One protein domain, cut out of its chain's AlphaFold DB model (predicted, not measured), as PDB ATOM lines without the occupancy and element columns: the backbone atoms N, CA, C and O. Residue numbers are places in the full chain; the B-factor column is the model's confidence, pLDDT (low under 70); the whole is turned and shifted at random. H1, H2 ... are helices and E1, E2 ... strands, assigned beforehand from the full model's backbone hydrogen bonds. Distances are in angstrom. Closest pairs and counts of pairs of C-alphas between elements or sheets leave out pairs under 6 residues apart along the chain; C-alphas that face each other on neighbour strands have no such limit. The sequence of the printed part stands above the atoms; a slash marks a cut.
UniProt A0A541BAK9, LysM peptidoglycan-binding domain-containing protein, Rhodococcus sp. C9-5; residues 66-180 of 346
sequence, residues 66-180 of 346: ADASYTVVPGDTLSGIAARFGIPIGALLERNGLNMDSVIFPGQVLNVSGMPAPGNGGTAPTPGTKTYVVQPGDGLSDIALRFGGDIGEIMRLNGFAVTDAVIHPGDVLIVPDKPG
ATOM      1  N   ALA A  66     327.162 183.282 146.838       46.25
ATOM      2  CA  ALA A  66     327.002 184.309 145.796       46.25
ATOM      3  C   ALA A  66     325.643 184.325 145.068       46.25
ATOM      4  O   ALA A  66     325.323 183.406 144.329       46.25
ATOM      5  N   ASP A  67     324.854 185.380 145.323       61.06
ATOM      6  CA  ASP A  67     323.723 185.904 144.531       61.06
ATOM      7  C   ASP A  67     323.139 184.967 143.455       61.06
ATOM      8  O   ASP A  67     323.192 185.238 142.256       61.06
ATOM      9  N   ALA A  68     322.568 183.841 143.882       81.06
ATOM     10  CA  ALA A  68     321.901 182.914 142.985       81.06
ATOM     11  C   ALA A  68     320.538 183.489 142.575       81.06
ATOM     12  O   ALA A  68     319.676 183.741 143.421       81.06
ATOM     13  N   SER A  69     320.342 183.681 141.272       89.56
ATOM     14  CA  SER A  69     319.057 184.022 140.670       89.56
ATOM     15  C   SER A  69     318.512 182.843 139.863       89.56
ATOM     16  O   SER A  69     319.261 182.026 139.327       89.56
ATOM     17  N   TYR A  70     317.191 182.735 139.807       92.94
ATOM     18  CA  TYR A  70     316.477 181.673 139.122       92.94
ATOM     19  C   TYR A  70     315.382 182.255 138.238       92.94
ATOM     20  O   TYR A  70     314.530 183.002 138.713       92.94
ATOM     21  N   THR A  71     315.389 181.892 136.959       94.94
ATOM     22  CA  THR A  71     314.319 182.257 136.031       94.94
ATOM     23  C   THR A  71     313.222 181.201 136.082       94.94
ATOM     24  O   THR A  71     313.464 180.047 135.736       94.94
ATOM     25  N   VAL A  72     312.024 181.617 136.482       95.12
ATOM     26  CA  VAL A  72     310.819 180.788 136.570       95.12
ATOM     27  C   VAL A  72     310.508 180.170 135.209       95.12
ATOM     28  O   VAL A  72     310.479 180.869 134.193       95.12
ATOM     29  N   VAL A  73     310.248 178.865 135.181       92.44
ATOM     30  CA  VAL A  73     309.830 178.130 133.979       92.44
ATOM     31  C   VAL A  73     308.359 177.702 134.076       92.44
ATOM     32  O   VAL A  73     307.784 177.694 135.166       92.44
ATOM     33  N   PRO A  74     307.698 177.366 132.950       92.88
ATOM     34  CA  PRO A  74     306.319 176.886 132.984       92.88
ATOM     35  C   PRO A  74     306.153 175.668 133.901       92.88
ATOM     36  O   PRO A  74     306.857 174.673 133.744       92.88
ATOM     37  N   GLY A  75     305.195 175.751 134.828       84.88
ATOM     38  CA  GLY A  75     304.901 174.701 135.809       84.88
ATOM     39  C   GLY A  75     305.579 174.883 137.169       84.88
ATOM     40  O   GLY A  75     305.266 174.131 138.088       84.88
ATOM     41  N   ASP A  76     306.454 175.877 137.324       87.81
ATOM     42  CA  ASP A  76     307.037 176.196 138.624       87.81
ATOM     43  C   ASP A  76     306.005 176.782 139.595       87.81
ATOM     44  O   ASP A  76     305.139 177.580 139.230       87.81
ATOM     45  N   THR A  77     306.177 176.445 140.871       87.81
ATOM     46  CA  THR A  77     305.513 177.097 142.003       87.81
ATOM     47  C   THR A  77     306.567 177.687 142.937       87.81
ATOM     48  O   THR A  77     307.707 177.219 142.977       87.81
ATOM     49  N   LEU A  78     306.198 178.697 143.731       87.06
ATOM     50  CA  LEU A  78     307.090 179.263 144.752       87.06
ATOM     51  C   LEU A  78     307.610 178.187 145.715       87.06
ATOM     52  O   LEU A  78     308.794 178.174 146.042       87.06
ATOM     53  N   SER A  79     306.741 177.251 146.106       80.12
ATOM     54  CA  SER A  79     307.096 176.134 146.980       80.12
ATOM     55  C   SER A  79     308.045 175.137 146.310       80.12
ATOM     56  O   SER A  79     309.055 174.768 146.902       80.12
ATOM     57  N   GLY A  80     307.805 174.779 145.044       81.75
ATOM     58  CA  GLY A  80     308.669 173.878 144.279       81.75
ATOM     59  C   GLY A  80     310.052 174.472 144.010       81.75
ATOM     60  O   GLY A  80     311.059 173.771 144.109       81.75
ATOM     61  N   ILE A  81     310.124 175.778 143.743       86.94
ATOM     62  CA  ILE A  81     311.393 176.505 143.623       86.94
ATOM     63  C   ILE A  81     312.116 176.504 144.972       86.94
ATOM     64  O   ILE A  81     313.282 176.118 145.037       86.94
ATOM     65  N   ALA A  82     311.434 176.881 146.055       82.75
ATOM     66  CA  ALA A  82     312.011 176.893 147.396       82.75
ATOM     67  C   ALA A  82     312.585 175.513 147.778       82.75
ATOM     68  O   ALA A  82     313.754 175.405 148.152       82.75
ATOM     69  N   ALA A  83     311.808 174.452 147.554       78.94
ATOM     70  CA  ALA A  83     312.209 173.064 147.752       78.94
ATOM     71  C   ALA A  83     313.443 172.678 146.929       78.94
ATOM     72  O   ALA A  83     314.401 172.119 147.464       78.94
ATOM     73  N   ARG A  84     313.455 173.025 145.637       82.56
ATOM     74  CA  ARG A  84     314.571 172.740 144.725       82.56
ATOM     75  C   ARG A  84     315.885 173.352 145.204       82.56
ATOM     76  O   ARG A  84     316.935 172.736 145.036       82.56
ATOM     77  N   PHE A  85     315.830 174.554 145.768       83.31
ATOM     78  CA  PHE A  85     317.003 175.260 146.282       83.31
ATOM     79  C   PHE A  85     317.262 175.004 147.773       83.31
ATOM     80  O   PHE A  85     318.233 175.527 148.316       83.31
ATOM     81  N   GLY A  86     316.429 174.195 148.438       75.44
ATOM     82  CA  GLY A  86     316.529 173.928 149.872       75.44
ATOM     83  C   GLY A  86     316.242 175.153 150.746       75.44
ATOM     84  O   GLY A  86     316.561 175.157 151.928       75.44
ATOM     85  N   ILE A  87     315.671 176.218 150.199       83.88
ATOM     86  CA  ILE A  87     315.451 177.460 150.940       83.88
ATOM     87  C   ILE A  87     314.057 177.450 151.572       83.88
ATOM     88  O   ILE A  87     313.110 176.984 150.940       83.88
ATOM     89  N   PRO A  88     313.886 177.965 152.801       83.56
ATOM     90  CA  PRO A  88     312.559 178.166 153.364       83.56
ATOM     91  C   PRO A  88     311.718 179.077 152.474       83.56
ATOM     92  O   PRO A  88     312.193 180.127 152.033       83.56
ATOM     93  N   ILE A  89     310.454 178.715 152.253       82.62
ATOM     94  CA  ILE A  89     309.559 179.494 151.388       82.62
ATOM     95  C   ILE A  89     309.414 180.950 151.856       82.62
ATOM     96  O   ILE A  89     309.479 181.857 151.032       82.62
ATOM     97  N   GLY A  90     309.336 181.195 153.168       79.50
ATOM     98  CA  GLY A  90     309.287 182.553 153.721       79.50
ATOM     99  C   GLY A  90     310.514 183.389 153.348       79.50
ATOM    100  O   GLY A  90     310.380 184.535 152.932       79.50
ATOM    101  N   ALA A  91     311.706 182.787 153.372       82.38
ATOM    102  CA  ALA A  91     312.938 183.467 152.976       82.38
ATOM    103  C   ALA A  91     312.972 183.783 151.470       82.38
ATOM    104  O   ALA A  91     313.504 184.821 151.071       82.38
ATOM    105  N   LEU A  92     312.398 182.908 150.634       86.44
ATOM    106  CA  LEU A  92     312.224 183.175 149.207       86.44
ATOM    107  C   LEU A  92     311.259 184.347 148.979       86.44
ATOM    108  O   LEU A  92     311.561 185.238 148.185       86.44
ATOM    109  N   LEU A  93     310.123 184.358 149.678       86.25
ATOM    110  CA  LEU A  93     309.115 185.409 149.562       86.25
ATOM    111  C   LEU A  93     309.663 186.779 149.952       86.25
ATOM    112  O   LEU A  93     309.644 187.704 149.140       86.25
ATOM    113  N   GLU A  94     310.213 186.888 151.162       85.06
ATOM    114  CA  GLU A  94     310.738 188.140 151.709       85.06
ATOM    115  C   GLU A  94     311.801 188.751 150.795       85.06
ATOM    116  O   GLU A  94     311.765 189.943 150.487       85.06
ATOM    117  N   ARG A  95     312.722 187.921 150.291       88.38
ATOM    118  CA  ARG A  95     313.823 188.367 149.429       88.38
ATOM    119  C   ARG A  95     313.354 188.911 148.085       88.38
ATOM    120  O   ARG A  95     314.039 189.738 147.488       88.38
ATOM    121  N   ASN A  96     312.211 188.436 147.606       91.25
ATOM    122  CA  ASN A  96     311.652 188.827 146.318       91.25
ATOM    123  C   ASN A  96     310.497 189.823 146.445       91.25
ATOM    124  O   ASN A  96     309.889 190.164 145.434       91.25
ATOM    125  N   GLY A  97     310.192 190.295 147.663       88.62
ATOM    126  CA  GLY A  97     309.049 191.173 147.913       88.62
ATOM    127  C   GLY A  97     307.716 190.525 147.534       88.62
ATOM    128  O   GLY A  97     306.788 191.221 147.127       88.62
ATOM    129  N   LEU A  98     307.647 189.196 147.615       89.00
ATOM    130  CA  LEU A  98     306.464 188.407 147.308       89.00
ATOM    131  C   LEU A  98     305.738 188.035 148.600       89.00
ATOM    132  O   LEU A  98     306.294 188.060 149.694       89.00
ATOM    133  N   ASN A  99     304.482 187.650 148.450       83.44
ATOM    134  CA  ASN A  99     303.679 187.014 149.484       83.44
ATOM    135  C   ASN A  99     303.111 185.693 148.942       83.44
ATOM    136  O   ASN A  99     303.319 185.349 147.780       83.44
ATOM    137  N   MET A 100     302.398 184.943 149.777       76.00
ATOM    138  CA  MET A 100     301.836 183.648 149.372       76.00
ATOM    139  C   MET A 100     300.764 183.760 148.278       76.00
ATOM    140  O   MET A 100     300.612 182.832 147.490       76.00
ATOM    141  N   ASP A 101     300.089 184.907 148.172       78.50
ATOM    142  CA  ASP A 101     299.098 185.177 147.121       78.50
ATOM    143  C   ASP A 101     299.746 185.608 145.796       78.50
ATOM    144  O   ASP A 101     299.068 185.837 144.790       78.50
ATOM    145  N   SER A 102     301.073 185.760 145.779       85.19
ATOM    146  CA  SER A 102     301.797 186.216 144.603       85.19
ATOM    147  C   SER A 102     301.847 185.120 143.551       85.19
ATOM    148  O   SER A 102     302.439 184.058 143.740       85.19
ATOM    149  N   VAL A 103     301.281 185.420 142.386       88.12
ATOM    150  CA  VAL A 103     301.427 184.582 141.200       88.12
ATOM    151  C   VAL A 103     302.780 184.872 140.559       88.12
ATOM    152  O   VAL A 103     303.088 186.021 140.240       88.12
ATOM    153  N   ILE A 104     303.577 183.823 140.355       90.81
ATOM    154  CA  ILE A 104     304.814 183.901 139.577       90.81
ATOM    155  C   ILE A 104     304.552 183.547 138.114       90.81
ATOM    156  O   ILE A 104     303.732 182.681 137.810       90.81
ATOM    157  N   PHE A 105     305.265 184.204 137.204       94.44
ATOM    158  CA  PHE A 105     305.109 183.992 135.764       94.44
ATOM    159  C   PHE A 105     306.381 183.411 135.144       94.44
ATOM    160  O   PHE A 105     307.481 183.799 135.542       94.44
ATOM    161  N   PRO A 106     306.271 182.536 134.127       95.25
ATOM    162  CA  PRO A 106     307.433 182.099 133.363       95.25
ATOM    163  C   PRO A 106     308.244 183.289 132.834       95.25
ATOM    164  O   PRO A 106     307.683 184.240 132.290       95.25
ATOM    165  N   GLY A 107     309.565 183.237 132.992       92.38
ATOM    166  CA  GLY A 107     310.487 184.324 132.656       92.38
ATOM    167  C   GLY A 107     310.755 185.315 133.795       92.38
ATOM    168  O   GLY A 107     311.689 186.108 133.690       92.38
ATOM    169  N   GLN A 108     309.997 185.261 134.895       96.62
ATOM    170  CA  GLN A 108     310.285 186.047 136.095       96.62
ATOM    171  C   GLN A 108     311.597 185.582 136.731       96.62
ATOM    172  O   GLN A 108     311.837 184.384 136.855       96.62
ATOM    173  N   VAL A 109     312.442 186.518 137.155       94.50
ATOM    174  CA  VAL A 109     313.701 186.205 137.840       94.50
ATOM    175  C   VAL A 109     313.501 186.357 139.344       94.50
ATOM    176  O   VAL A 109     313.167 187.441 139.814       94.50
ATOM    177  N   LEU A 110     313.710 185.273 140.085       93.44
ATOM    178  CA  LEU A 110     313.678 185.233 141.541       93.44
ATOM    179  C   LEU A 110     315.093 185.151 142.101       93.44
ATOM    180  O   LEU A 110     315.935 184.403 141.615       93.44
ATOM    181  N   ASN A 111     315.351 185.885 143.168       92.00
ATOM    182  CA  ASN A 111     316.530 185.731 143.990       92.00
ATOM    183  C   ASN A 111     316.349 184.516 144.916       92.00
ATOM    184  O   ASN A 111     315.527 184.545 145.831       92.00
ATOM    185  N   VAL A 112     317.123 183.459 144.674       88.50
ATOM    186  CA  VAL A 112     317.092 182.178 145.404       88.50
ATOM    187  C   VAL A 112     318.338 181.981 146.269       88.50
ATOM    188  O   VAL A 112     318.657 180.871 146.691       88.50
ATOM    189  N   SER A 113     319.091 183.052 146.518       83.31
ATOM    190  CA  SER A 113     320.291 182.962 147.342       83.31
ATOM    191  C   SER A 113     319.959 182.634 148.802       83.31
ATOM    192  O   SER A 113     319.014 183.159 149.383       83.31
ATOM    193  N   GLY A 114     320.801 181.798 149.414       66.56
ATOM    194  CA  GLY A 114     320.806 181.548 150.853       66.56
ATOM    195  C   GLY A 114     320.019 180.318 151.296       66.56
ATOM    196  O   GLY A 114     318.842 180.402 151.607       66.56
ATOM    197  N   MET A 115     320.740 179.222 151.504       49.97
ATOM    198  CA  MET A 115     320.506 178.368 152.665       49.97
ATOM    199  C   MET A 115     321.633 178.714 153.655       49.97
ATOM    200  O   MET A 115     322.790 178.763 153.222       49.97
ATOM    201  N   PRO A 116     321.389 178.966 154.956       45.09
ATOM    202  CA  PRO A 116     322.441 178.710 155.920       45.09
ATOM    203  C   PRO A 116     322.696 177.208 155.829       45.09
ATOM    204  O   PRO A 116     321.825 176.403 156.159       45.09
ATOM    205  N   ALA A 117     323.872 176.821 155.338       38.78
ATOM    206  CA  ALA A 117     324.349 175.469 155.562       38.78
ATOM    207  C   ALA A 117     324.214 175.188 157.071       38.78
ATOM    208  O   ALA A 117     324.598 176.060 157.864       38.78
ATOM    209  N   PRO A 118     323.686 174.025 157.496       37.56
ATOM    210  CA  PRO A 118     323.730 173.645 158.896       37.56
ATOM    211  C   PRO A 118     325.204 173.608 159.298       37.56
ATOM    212  O   PRO A 118     325.940 172.700 158.921       37.56
ATOM    213  N   GLY A 119     325.658 174.650 159.988       37.06
ATOM    214  CA  GLY A 119     326.991 174.690 160.567       37.06
ATOM    215  C   GLY A 119     327.898 175.859 160.215       37.06
ATOM    216  O   GLY A 119     328.874 175.981 160.934       37.06
ATOM    217  N   ASN A 120     327.645 176.736 159.232       40.31
ATOM    218  CA  ASN A 120     328.524 177.910 159.042       40.31
ATOM    219  C   ASN A 120     327.861 179.085 158.294       40.31
ATOM    220  O   ASN A 120     327.661 179.034 157.085       40.31
ATOM    221  N   GLY A 121     327.634 180.196 159.007       40.59
ATOM    222  CA  GLY A 121     327.859 181.543 158.458       40.59
ATOM    223  C   GLY A 121     326.713 182.321 157.794       40.59
ATOM    224  O   GLY A 121     326.969 183.430 157.338       40.59
ATOM    225  N   GLY A 122     325.475 181.831 157.761       34.53
ATOM    226  CA  GLY A 122     324.284 182.656 157.485       34.53
ATOM    227  C   GLY A 122     323.476 182.789 158.770       34.53
ATOM    228  O   GLY A 122     323.404 181.795 159.487       34.53
ATOM    229  N   THR A 123     322.964 183.988 159.087       37.88
ATOM    230  CA  THR A 123     322.191 184.347 160.304       37.88
ATOM    231  C   THR A 123     321.698 183.138 161.089       37.88
ATOM    232  O   THR A 123     320.882 182.373 160.576       37.88
ATOM    233  N   ALA A 124     322.243 182.968 162.299       39.28
ATOM    234  CA  ALA A 124     321.984 181.825 163.165       39.28
ATOM    235  C   ALA A 124     320.488 181.453 163.155       39.28
ATOM    236  O   ALA A 124     319.662 182.365 163.273       39.28
ATOM    237  N   PRO A 125     320.138 180.154 163.025       50.25
ATOM    238  CA  PRO A 125     318.764 179.700 163.189       50.25
ATOM    239  C   PRO A 125     318.194 180.328 164.454       50.25
ATOM    240  O   PRO A 125     318.883 180.366 165.481       50.25
ATOM    241  N   THR A 126     316.969 180.851 164.386       57.75
ATOM    242  CA  THR A 126     316.285 181.336 165.584       57.75
ATOM    243  C   THR A 126     316.359 180.222 166.632       57.75
ATOM    244  O   THR A 126     315.953 179.099 166.318       57.75
ATOM    245  N   PRO A 127     316.928 180.468 167.829       65.44
ATOM    246  CA  PRO A 127     317.040 179.435 168.850       65.44
ATOM    247  C   PRO A 127     315.684 178.755 169.074       65.44
ATOM    248  O   PRO A 127     314.680 179.442 169.250       65.44
ATOM    249  N   GLY A 128     315.651 177.420 169.022       75.00
ATOM    250  CA  GLY A 128     314.405 176.648 169.104       75.00
ATOM    251  C   GLY A 128     313.641 176.517 167.781       75.00
ATOM    252  O   GLY A 128     312.418 176.402 167.808       75.00
ATOM    253  N   THR A 129     314.331 176.538 166.636       83.06
ATOM    254  CA  THR A 129     313.760 176.220 165.314       83.06
ATOM    255  C   THR A 129     314.675 175.290 164.525       83.06
ATOM    256  O   THR A 129     315.889 175.255 164.738       83.06
ATOM    257  N   LYS A 130     314.093 174.547 163.585       85.19
ATOM    258  CA  LYS A 130     314.799 173.639 162.678       85.19
ATOM    259  C   LYS A 130     314.180 173.665 161.284       85.19
ATOM    260  O   LYS A 130     313.008 173.982 161.119       85.19
ATOM    261  N   THR A 131     314.952 173.278 160.277       84.94
ATOM    262  CA  THR A 131     314.431 173.080 158.919       84.94
ATOM    263  C   THR A 131     313.868 171.665 158.771       84.94
ATOM    264  O   THR A 131     314.476 170.696 159.232       84.94
ATOM    265  N   TYR A 132     312.713 171.540 158.123       86.44
ATOM    266  CA  TYR A 132     312.040 170.277 157.849       86.44
ATOM    267  C   TYR A 132     311.554 170.226 156.402       86.44
ATOM    268  O   TYR A 132     311.000 171.197 155.899       86.44
ATOM    269  N   VAL A 133     311.759 169.082 155.750       87.44
ATOM    270  CA  VAL A 133     311.210 168.804 154.420       87.44
ATOM    271  C   VAL A 133     309.921 168.021 154.607       87.44
ATOM    272  O   VAL A 133     309.959 166.922 155.166       87.44
ATOM    273  N   VAL A 134     308.807 168.573 154.140       88.25
ATOM    274  CA  VAL A 134     307.482 167.954 154.217       88.25
ATOM    275  C   VAL A 134     307.507 166.607 153.501       88.25
ATOM    276  O   VAL A 134     307.936 166.502 152.350       88.25
ATOM    277  N   GLN A 135     307.079 165.557 154.193       87.75
ATOM    278  CA  GLN A 135     307.019 164.198 153.669       87.75
ATOM    279  C   GLN A 135     305.628 163.888 153.094       87.75
ATOM    280  O   GLN A 135     304.641 164.532 153.459       87.75
ATOM    281  N   PRO A 136     305.507 162.892 152.196       86.31
ATOM    282  CA  PRO A 136     304.206 162.416 151.738       86.31
ATOM    283  C   PRO A 136     303.299 162.015 152.908       86.31
ATOM    284  O   PRO A 136     303.655 161.145 153.698       86.31
ATOM    285  N   GLY A 137     302.118 162.635 152.983       81.69
ATOM    286  CA  GLY A 137     301.128 162.386 154.035       81.69
ATOM    287  C   GLY A 137     301.234 163.299 155.260       81.69
ATOM    288  O   GLY A 137     300.387 163.185 156.140       81.69
ATOM    289  N   ASP A 138     302.212 164.206 155.317       86.62
ATOM    290  CA  ASP A 138     302.299 165.186 156.400       86.62
ATOM    291  C   ASP A 138     301.191 166.249 156.304       86.62
ATOM    292  O   ASP A 138     300.996 166.871 155.256       86.62
ATOM    293  N   GLY A 139     300.524 166.520 157.429       87.31
ATOM    294  CA  GLY A 139     299.739 167.733 157.653       87.31
ATOM    295  C   GLY A 139     300.456 168.724 158.578       87.31
ATOM    296  O   GLY A 139     301.292 168.342 159.397       87.31
ATOM    297  N   LEU A 140     300.100 170.016 158.504       84.50
ATOM    298  CA  LEU A 140     300.649 171.044 159.408       84.50
ATOM    299  C   LEU A 140     300.403 170.712 160.889       84.50
ATOM    300  O   LEU A 140     301.270 170.980 161.719       84.50
ATOM    301  N   SER A 141     299.265 170.091 161.216       78.44
ATOM    302  CA  SER A 141     298.965 169.598 162.567       78.44
ATOM    303  C   SER A 141     299.953 168.523 163.018       78.44
ATOM    304  O   SER A 141     300.474 168.602 164.125       78.44
ATOM    305  N   ASP A 142     300.263 167.548 162.162       80.81
ATOM    306  CA  ASP A 142     301.175 166.448 162.499       80.81
ATOM    307  C   ASP A 142     302.609 166.949 162.660       80.81
ATOM    308  O   ASP A 142     303.321 166.554 163.584       80.81
ATOM    309  N   ILE A 143     303.019 167.880 161.798       84.12
ATOM    310  CA  ILE A 143     304.314 168.554 161.880       84.12
ATOM    311  C   ILE A 143     304.411 169.366 163.181       84.12
ATOM    312  O   ILE A 143     305.409 169.252 163.895       84.12
ATOM    313  N   ALA A 144     303.379 170.140 163.535       80.19
ATOM    314  CA  ALA A 144     303.332 170.896 164.791       80.19
ATOM    315  C   ALA A 144     303.442 169.975 166.011       80.19
ATOM    316  O   ALA A 144     304.239 170.222 166.919       80.19
ATOM    317  N   LEU A 145     302.709 168.860 165.986       76.12
ATOM    318  CA  LEU A 145     302.768 167.828 167.011       76.12
ATOM    319  C   LEU A 145     304.147 167.176 167.099       76.12
ATOM    320  O   LEU A 145     304.628 166.906 168.193       76.12
ATOM    321  N   ARG A 146     304.809 166.933 165.971       78.75
ATOM    322  CA  ARG A 146     306.129 166.300 165.930       78.75
ATOM    323  C   ARG A 146     307.235 167.194 166.487       78.75
ATOM    324  O   ARG A 146     308.193 166.686 167.064       78.75
ATOM    325  N   PHE A 147     307.124 168.502 166.284       79.69
ATOM    326  CA  PHE A 147     308.203 169.450 166.558       79.69
ATOM    327  C   PHE A 147     307.956 170.386 167.750       79.69
ATOM    328  O   PHE A 147     308.840 171.161 168.119       79.69
ATOM    329  N   GLY A 148     306.797 170.256 168.401       74.81
ATOM    330  CA  GLY A 148     306.464 170.981 169.621       74.81
ATOM    331  C   GLY A 148     306.096 172.433 169.337       74.81
ATOM    332  O   GLY A 148     306.831 173.349 169.683       74.81
ATOM    333  N   GLY A 149     304.948 172.657 168.709       78.06
ATOM    334  CA  GLY A 149     304.400 173.993 168.485       78.06
ATOM    335  C   GLY A 149     302.942 173.937 168.058       78.06
ATOM    336  O   GLY A 149     302.259 172.940 168.292       78.06
ATOM    337  N   ASP A 150     302.475 175.005 167.420       79.38
ATOM    338  CA  ASP A 150     301.152 175.069 166.804       79.38
ATOM    339  C   ASP A 150     301.240 175.451 165.318       79.38
ATOM    340  O   ASP A 150     302.288 175.881 164.823       79.38
ATOM    341  N   ILE A 151     300.137 175.261 164.589       81.06
ATOM    342  CA  ILE A 151     300.066 175.578 163.158       81.06
ATOM    343  C   ILE A 151     300.384 177.057 162.916       81.06
ATOM    344  O   ILE A 151     301.168 177.367 162.024       81.06
ATOM    345  N   GLY A 152     299.834 177.962 163.727       78.81
ATOM    346  CA  GLY A 152     300.060 179.400 163.614       78.81
ATOM    347  C   GLY A 152     301.529 179.777 163.798       78.81
ATOM    348  O   GLY A 152     302.037 180.644 163.088       78.81
ATOM    349  N   GLU A 153     302.249 179.089 164.683       79.69
ATOM    350  CA  GLU A 153     303.692 179.261 164.834       79.69
ATOM    351  C   GLU A 153     304.466 178.816 163.588       79.69
ATOM    352  O   GLU A 153     305.282 179.591 163.086       79.69
ATOM    353  N   ILE A 154     304.193 177.618 163.052       83.06
ATOM    354  CA  ILE A 154     304.797 177.165 161.784       83.06
ATOM    355  C   ILE A 154     304.476 178.168 160.676       83.06
ATOM    356  O   ILE A 154     305.345 178.540 159.891       83.06
ATOM    357  N   MET A 155     303.242 178.659 160.633       81.69
ATOM    358  CA  MET A 155     302.805 179.628 159.641       81.69
ATOM    359  C   MET A 155     303.562 180.938 159.726       81.69
ATOM    360  O   MET A 155     304.141 181.378 158.735       81.69
ATOM    361  N   ARG A 156     303.667 181.501 160.924       80.06
ATOM    362  CA  ARG A 156     304.422 182.726 161.176       80.06
ATOM    363  C   ARG A 156     305.912 182.561 160.865       80.06
ATOM    364  O   ARG A 156     306.509 183.485 160.324       80.06
ATOM    365  N   LEU A 157     306.513 181.411 161.185       80.88
ATOM    366  CA  LEU A 157     307.921 181.117 160.878       80.88
ATOM    367  C   LEU A 157     308.204 181.045 159.371       80.88
ATOM    368  O   LEU A 157     309.337 181.276 158.957       80.88
ATOM    369  N   ASN A 158     307.190 180.733 158.560       81.38
ATOM    370  CA  ASN A 158     307.316 180.572 157.110       81.38
ATOM    371  C   ASN A 158     306.615 181.673 156.301       81.38
ATOM    372  O   ASN A 158     306.578 181.584 155.075       81.38
ATOM    373  N   GLY A 159     306.063 182.699 156.956       75.31
ATOM    374  CA  GLY A 159     305.350 183.793 156.290       75.31
ATOM    375  C   GLY A 159     304.005 183.394 155.670       75.31
ATOM    376  O   GLY A 159     303.540 184.058 154.745       75.31
ATOM    377  N   PHE A 160     303.375 182.313 156.141       75.38
ATOM    378  CA  PHE A 160     302.033 181.918 155.711       75.38
ATOM    379  C   PHE A 160     300.956 182.812 156.356       75.38
ATOM    380  O   PHE A 160     301.010 183.098 157.554       75.38
ATOM    381  N   ALA A 161     299.938 183.204 155.581       66.31
ATOM    382  CA  ALA A 161     298.718 183.813 156.115       66.31
ATOM    383  C   ALA A 161     297.848 182.742 156.793       66.31
ATOM    384  O   ALA A 161     297.653 181.677 156.215       66.31
ATOM    385  N   VAL A 162     297.336 183.031 157.998       56.88
ATOM    386  CA  VAL A 162     296.713 182.098 158.975       56.88
ATOM    387  C   VAL A 162     295.547 181.226 158.476       56.88
ATOM    388  O   VAL A 162     295.161 180.303 159.185       56.88
ATOM    389  N   THR A 163     295.003 181.460 157.282       56.78
ATOM    390  CA  THR A 163     293.769 180.809 156.818       56.78
ATOM    391  C   THR A 163     293.944 179.753 155.726       56.78
ATOM    392  O   THR A 163     293.083 178.885 155.632       56.78
ATOM    393  N   ASP A 164     295.036 179.757 154.948       60.06
ATOM    394  CA  ASP A 164     295.043 179.052 153.647       60.06
ATOM    395  C   ASP A 164     296.335 178.280 153.319       60.06
ATOM    396  O   ASP A 164     296.580 177.928 152.163       60.06
ATOM    397  N   ALA A 165     297.196 177.995 154.303       67.25
ATOM    398  CA  ALA A 165     298.437 177.272 154.013       67.25
ATOM    399  C   ALA A 165     298.181 175.812 153.615       67.25
ATOM    400  O   ALA A 165     297.942 174.945 154.457       67.25
ATOM    401  N   VAL A 166     298.319 175.539 152.318       75.50
ATOM    402  CA  VAL A 166     298.437 174.188 151.765       75.50
ATOM    403  C   VAL A 166     299.916 173.861 151.604       75.50
ATOM    404  O   VAL A 166     300.629 174.536 150.862       75.50
ATOM    405  N   ILE A 167     300.369 172.815 152.294       82.94
ATOM    406  CA  ILE A 167     301.727 172.279 152.159       82.94
ATOM    407  C   ILE A 167     301.729 171.057 151.242       82.94
ATOM    408  O   ILE A 167     300.768 170.286 151.208       82.94
ATOM    409  N   HIS A 168     302.824 170.868 150.518       83.25
ATOM    410  CA  HIS A 168     303.026 169.766 149.588       83.25
ATOM    411  C   HIS A 168     304.287 168.978 149.956       83.25
ATOM    412  O   HIS A 168     305.240 169.540 150.502       83.25
ATOM    413  N   PRO A 169     304.343 167.672 149.641       84.81
ATOM    414  CA  PRO A 169     305.563 166.898 149.814       84.81
ATOM    415  C   PRO A 169     306.743 167.538 149.076       84.81
ATOM    416  O   PRO A 169     306.638 167.882 147.899       84.81
ATOM    417  N   GLY A 170     307.872 167.665 149.770       79.44
ATOM    418  CA  GLY A 170     309.069 168.348 149.287       79.44
ATOM    419  C   GLY A 170     309.196 169.799 149.752       79.44
ATOM    420  O   GLY A 170     310.310 170.320 149.715       79.44
ATOM    421  N   ASP A 171     308.126 170.430 150.245       83.06
ATOM    422  CA  ASP A 171     308.195 171.794 150.775       83.06
ATOM    423  C   ASP A 171     309.204 171.882 151.927       83.06
ATOM    424  O   ASP A 171     309.272 171.008 152.794       83.06
ATOM    425  N   VAL A 172     309.991 172.957 151.952       85.31
ATOM    426  CA  VAL A 172     310.987 173.205 152.998       85.31
ATOM    427  C   VAL A 172     310.435 174.242 153.967       85.31
ATOM    428  O   VAL A 172     310.254 175.408 153.612       85.31
ATOM    429  N   LEU A 173     310.189 173.811 155.203       86.69
ATOM    430  CA  LEU A 173     309.625 174.625 156.275       86.69
ATOM    431  C   LEU A 173     310.646 174.878 157.383       86.69
ATOM    432  O   LEU A 173     311.413 173.994 157.761       86.69
ATOM    433  N   ILE A 174     310.603 176.072 157.965       86.94
ATOM    434  CA  ILE A 174     311.135 176.338 159.301       86.94
ATOM    435  C   ILE A 174     310.062 175.915 160.301       86.94
ATOM    436  O   ILE A 174     308.968 176.473 160.328       86.94
ATOM    437  N   VAL A 175     310.359 174.921 161.123       86.38
ATOM    438  CA  VAL A 175     309.458 174.421 162.163       86.38
ATOM    439  C   VAL A 175     310.062 174.697 163.541       86.38
ATOM    440  O   VAL A 175     311.279 174.889 163.646       86.38
ATOM    441  N   PRO A 176     309.249 174.737 164.607       82.31
ATOM    442  CA  PRO A 176     309.760 174.799 165.970       82.31
ATOM    443  C   PRO A 176     310.733 173.651 166.265       82.31
ATOM    444  O   PRO A 176     310.737 172.621 165.603       82.31
ATOM    445  N   ASP A 177     311.589 173.827 167.255       80.81
ATOM    446  CA  ASP A 177     312.425 172.770 167.820       80.81
ATOM    447  C   ASP A 177     312.293 172.853 169.339       80.81
ATOM    448  O   ASP A 177     313.230 173.216 170.050       80.81
ATOM    449  N   LYS A 178     311.064 172.622 169.827       73.56
ATOM    450  CA  LYS A 178     310.741 172.618 171.259       73.56
ATOM    451  C   LYS A 178     310.611 171.164 171.723       73.56
ATOM    452  O   LYS A 178     309.510 170.602 171.720       73.56
ATOM    453  N   PRO A 179     311.722 170.508 172.100       51.78
ATOM    454  CA  PRO A 179     311.673 169.141 172.596       51.78
ATOM    455  C   PRO A 179     310.806 169.069 173.863       51.78
ATOM    456  O   PRO A 179     311.110 169.717 174.860       51.78
ATOM    457  N   GLY A 180     309.735 168.266 173.826       53.06
ATOM    458  CA  GLY A 180     308.897 167.951 174.996       53.06
ATOM    459  C   GLY A 180     307.405 168.293 174.888       53.06
ATOM    460  O   GLY A 180     306.675 168.015 175.835       53.06
TER     461      GLY A 180
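Overview. This is residues 66 to 180 of the 346 residues of the protein "LysM peptidoglycan-binding domain-containing protein" of Rhodococcus sp. C9-5 (UniProt A0A541BAK9). Two small lobes of like make stand end to end, each a pair of short antiparallel strands with two helices set crosswise: E1, H1, H2 and E2 in the first, E3, H3, H4 and E4 in the second. H3 and H4 pack on the strand pair of the second lobe; between the lobes, H1 and H2 meet one end of E4, H2 meets H4, and the long loop of residues 112 to 128 joins E2 to E3. The printed part has 115 residues with four named helices and four named strands, in the order E1 H1 H2 E2 E3 H3 H4 E4; the class is mixed, helices and strands, with under half of the residues in named elements. It is compact, with a radius of gyration of the C-alphas of 14.0 A and spans of 45 by 33 by 23 A.

Along the chain. Find C-alpha 69 at (319.057, 184.022, 140.670), where E1 begins; it runs to residue 71, 6.9 A. Next come H1, residues 78 to 85, 10.8 A, and H2, residues 89 to 96, also 10.8 A. E2 is residues 109 to 111, 6.8 A. Look for E3 from C-alpha 129 at (313.760, 176.220, 165.314) to residue 133, 13.4 A. H3, residues 140 to 147, measures 10.5 A, and H4, residues 151 to 158, 10.7 A. E4, residues 172 to 176, covers 13.1 A and ends at C-alpha 176 at (309.760, 174.799, 165.970).

Arrangement. Look first at E1 and E2, antiparallel at 152 degrees, with N 70 and O 110 within hydrogen-bond range at 2.8 A. H1 and H2 touch, about perpendicular at 82 degrees; their closest C-alphas are those of Ala 82 and Ile 89, 5.4 A apart. The closest C-alphas of H1 and E4, Ala 83 and Val 172, are also 5.4 A apart. H2 and H4 touch at Gly 90 and Asn 158, whose C-alphas are 4.4 A apart, and run the same way at a steep tilt of 38 degrees. E3 and E4 are antiparallel at 146 degrees, with N 130 and O 175 at 2.8 A. H3 and H4 touch, again about perpendicular at 82 degrees, closest at the C-alphas of Leu 140 and Ile 151, 5.9 A. The helix packing is mostly crossed, with no shallow tilt among the three touching pairs. The closest C-alphas of H4 and E4, Ile 154 and Val 175, are 5.4 A apart. Among the pairs apart are E1 and E4. In H1, H2, H3 and H4 every O i to N i+4 pair is within hydrogen-bond range.

Size, cuts and confidence. The C-alphas of Gly 107 and Gly 180, the two farthest apart, are 45.4 A from each other. The printed part has no cut. The links H2 to E2, E2 to E3 and H4 to E4 are long. The model's pLDDT is under 70 at residues 66 to 67, 114 to 127, 161 to 165 and 179 to 180.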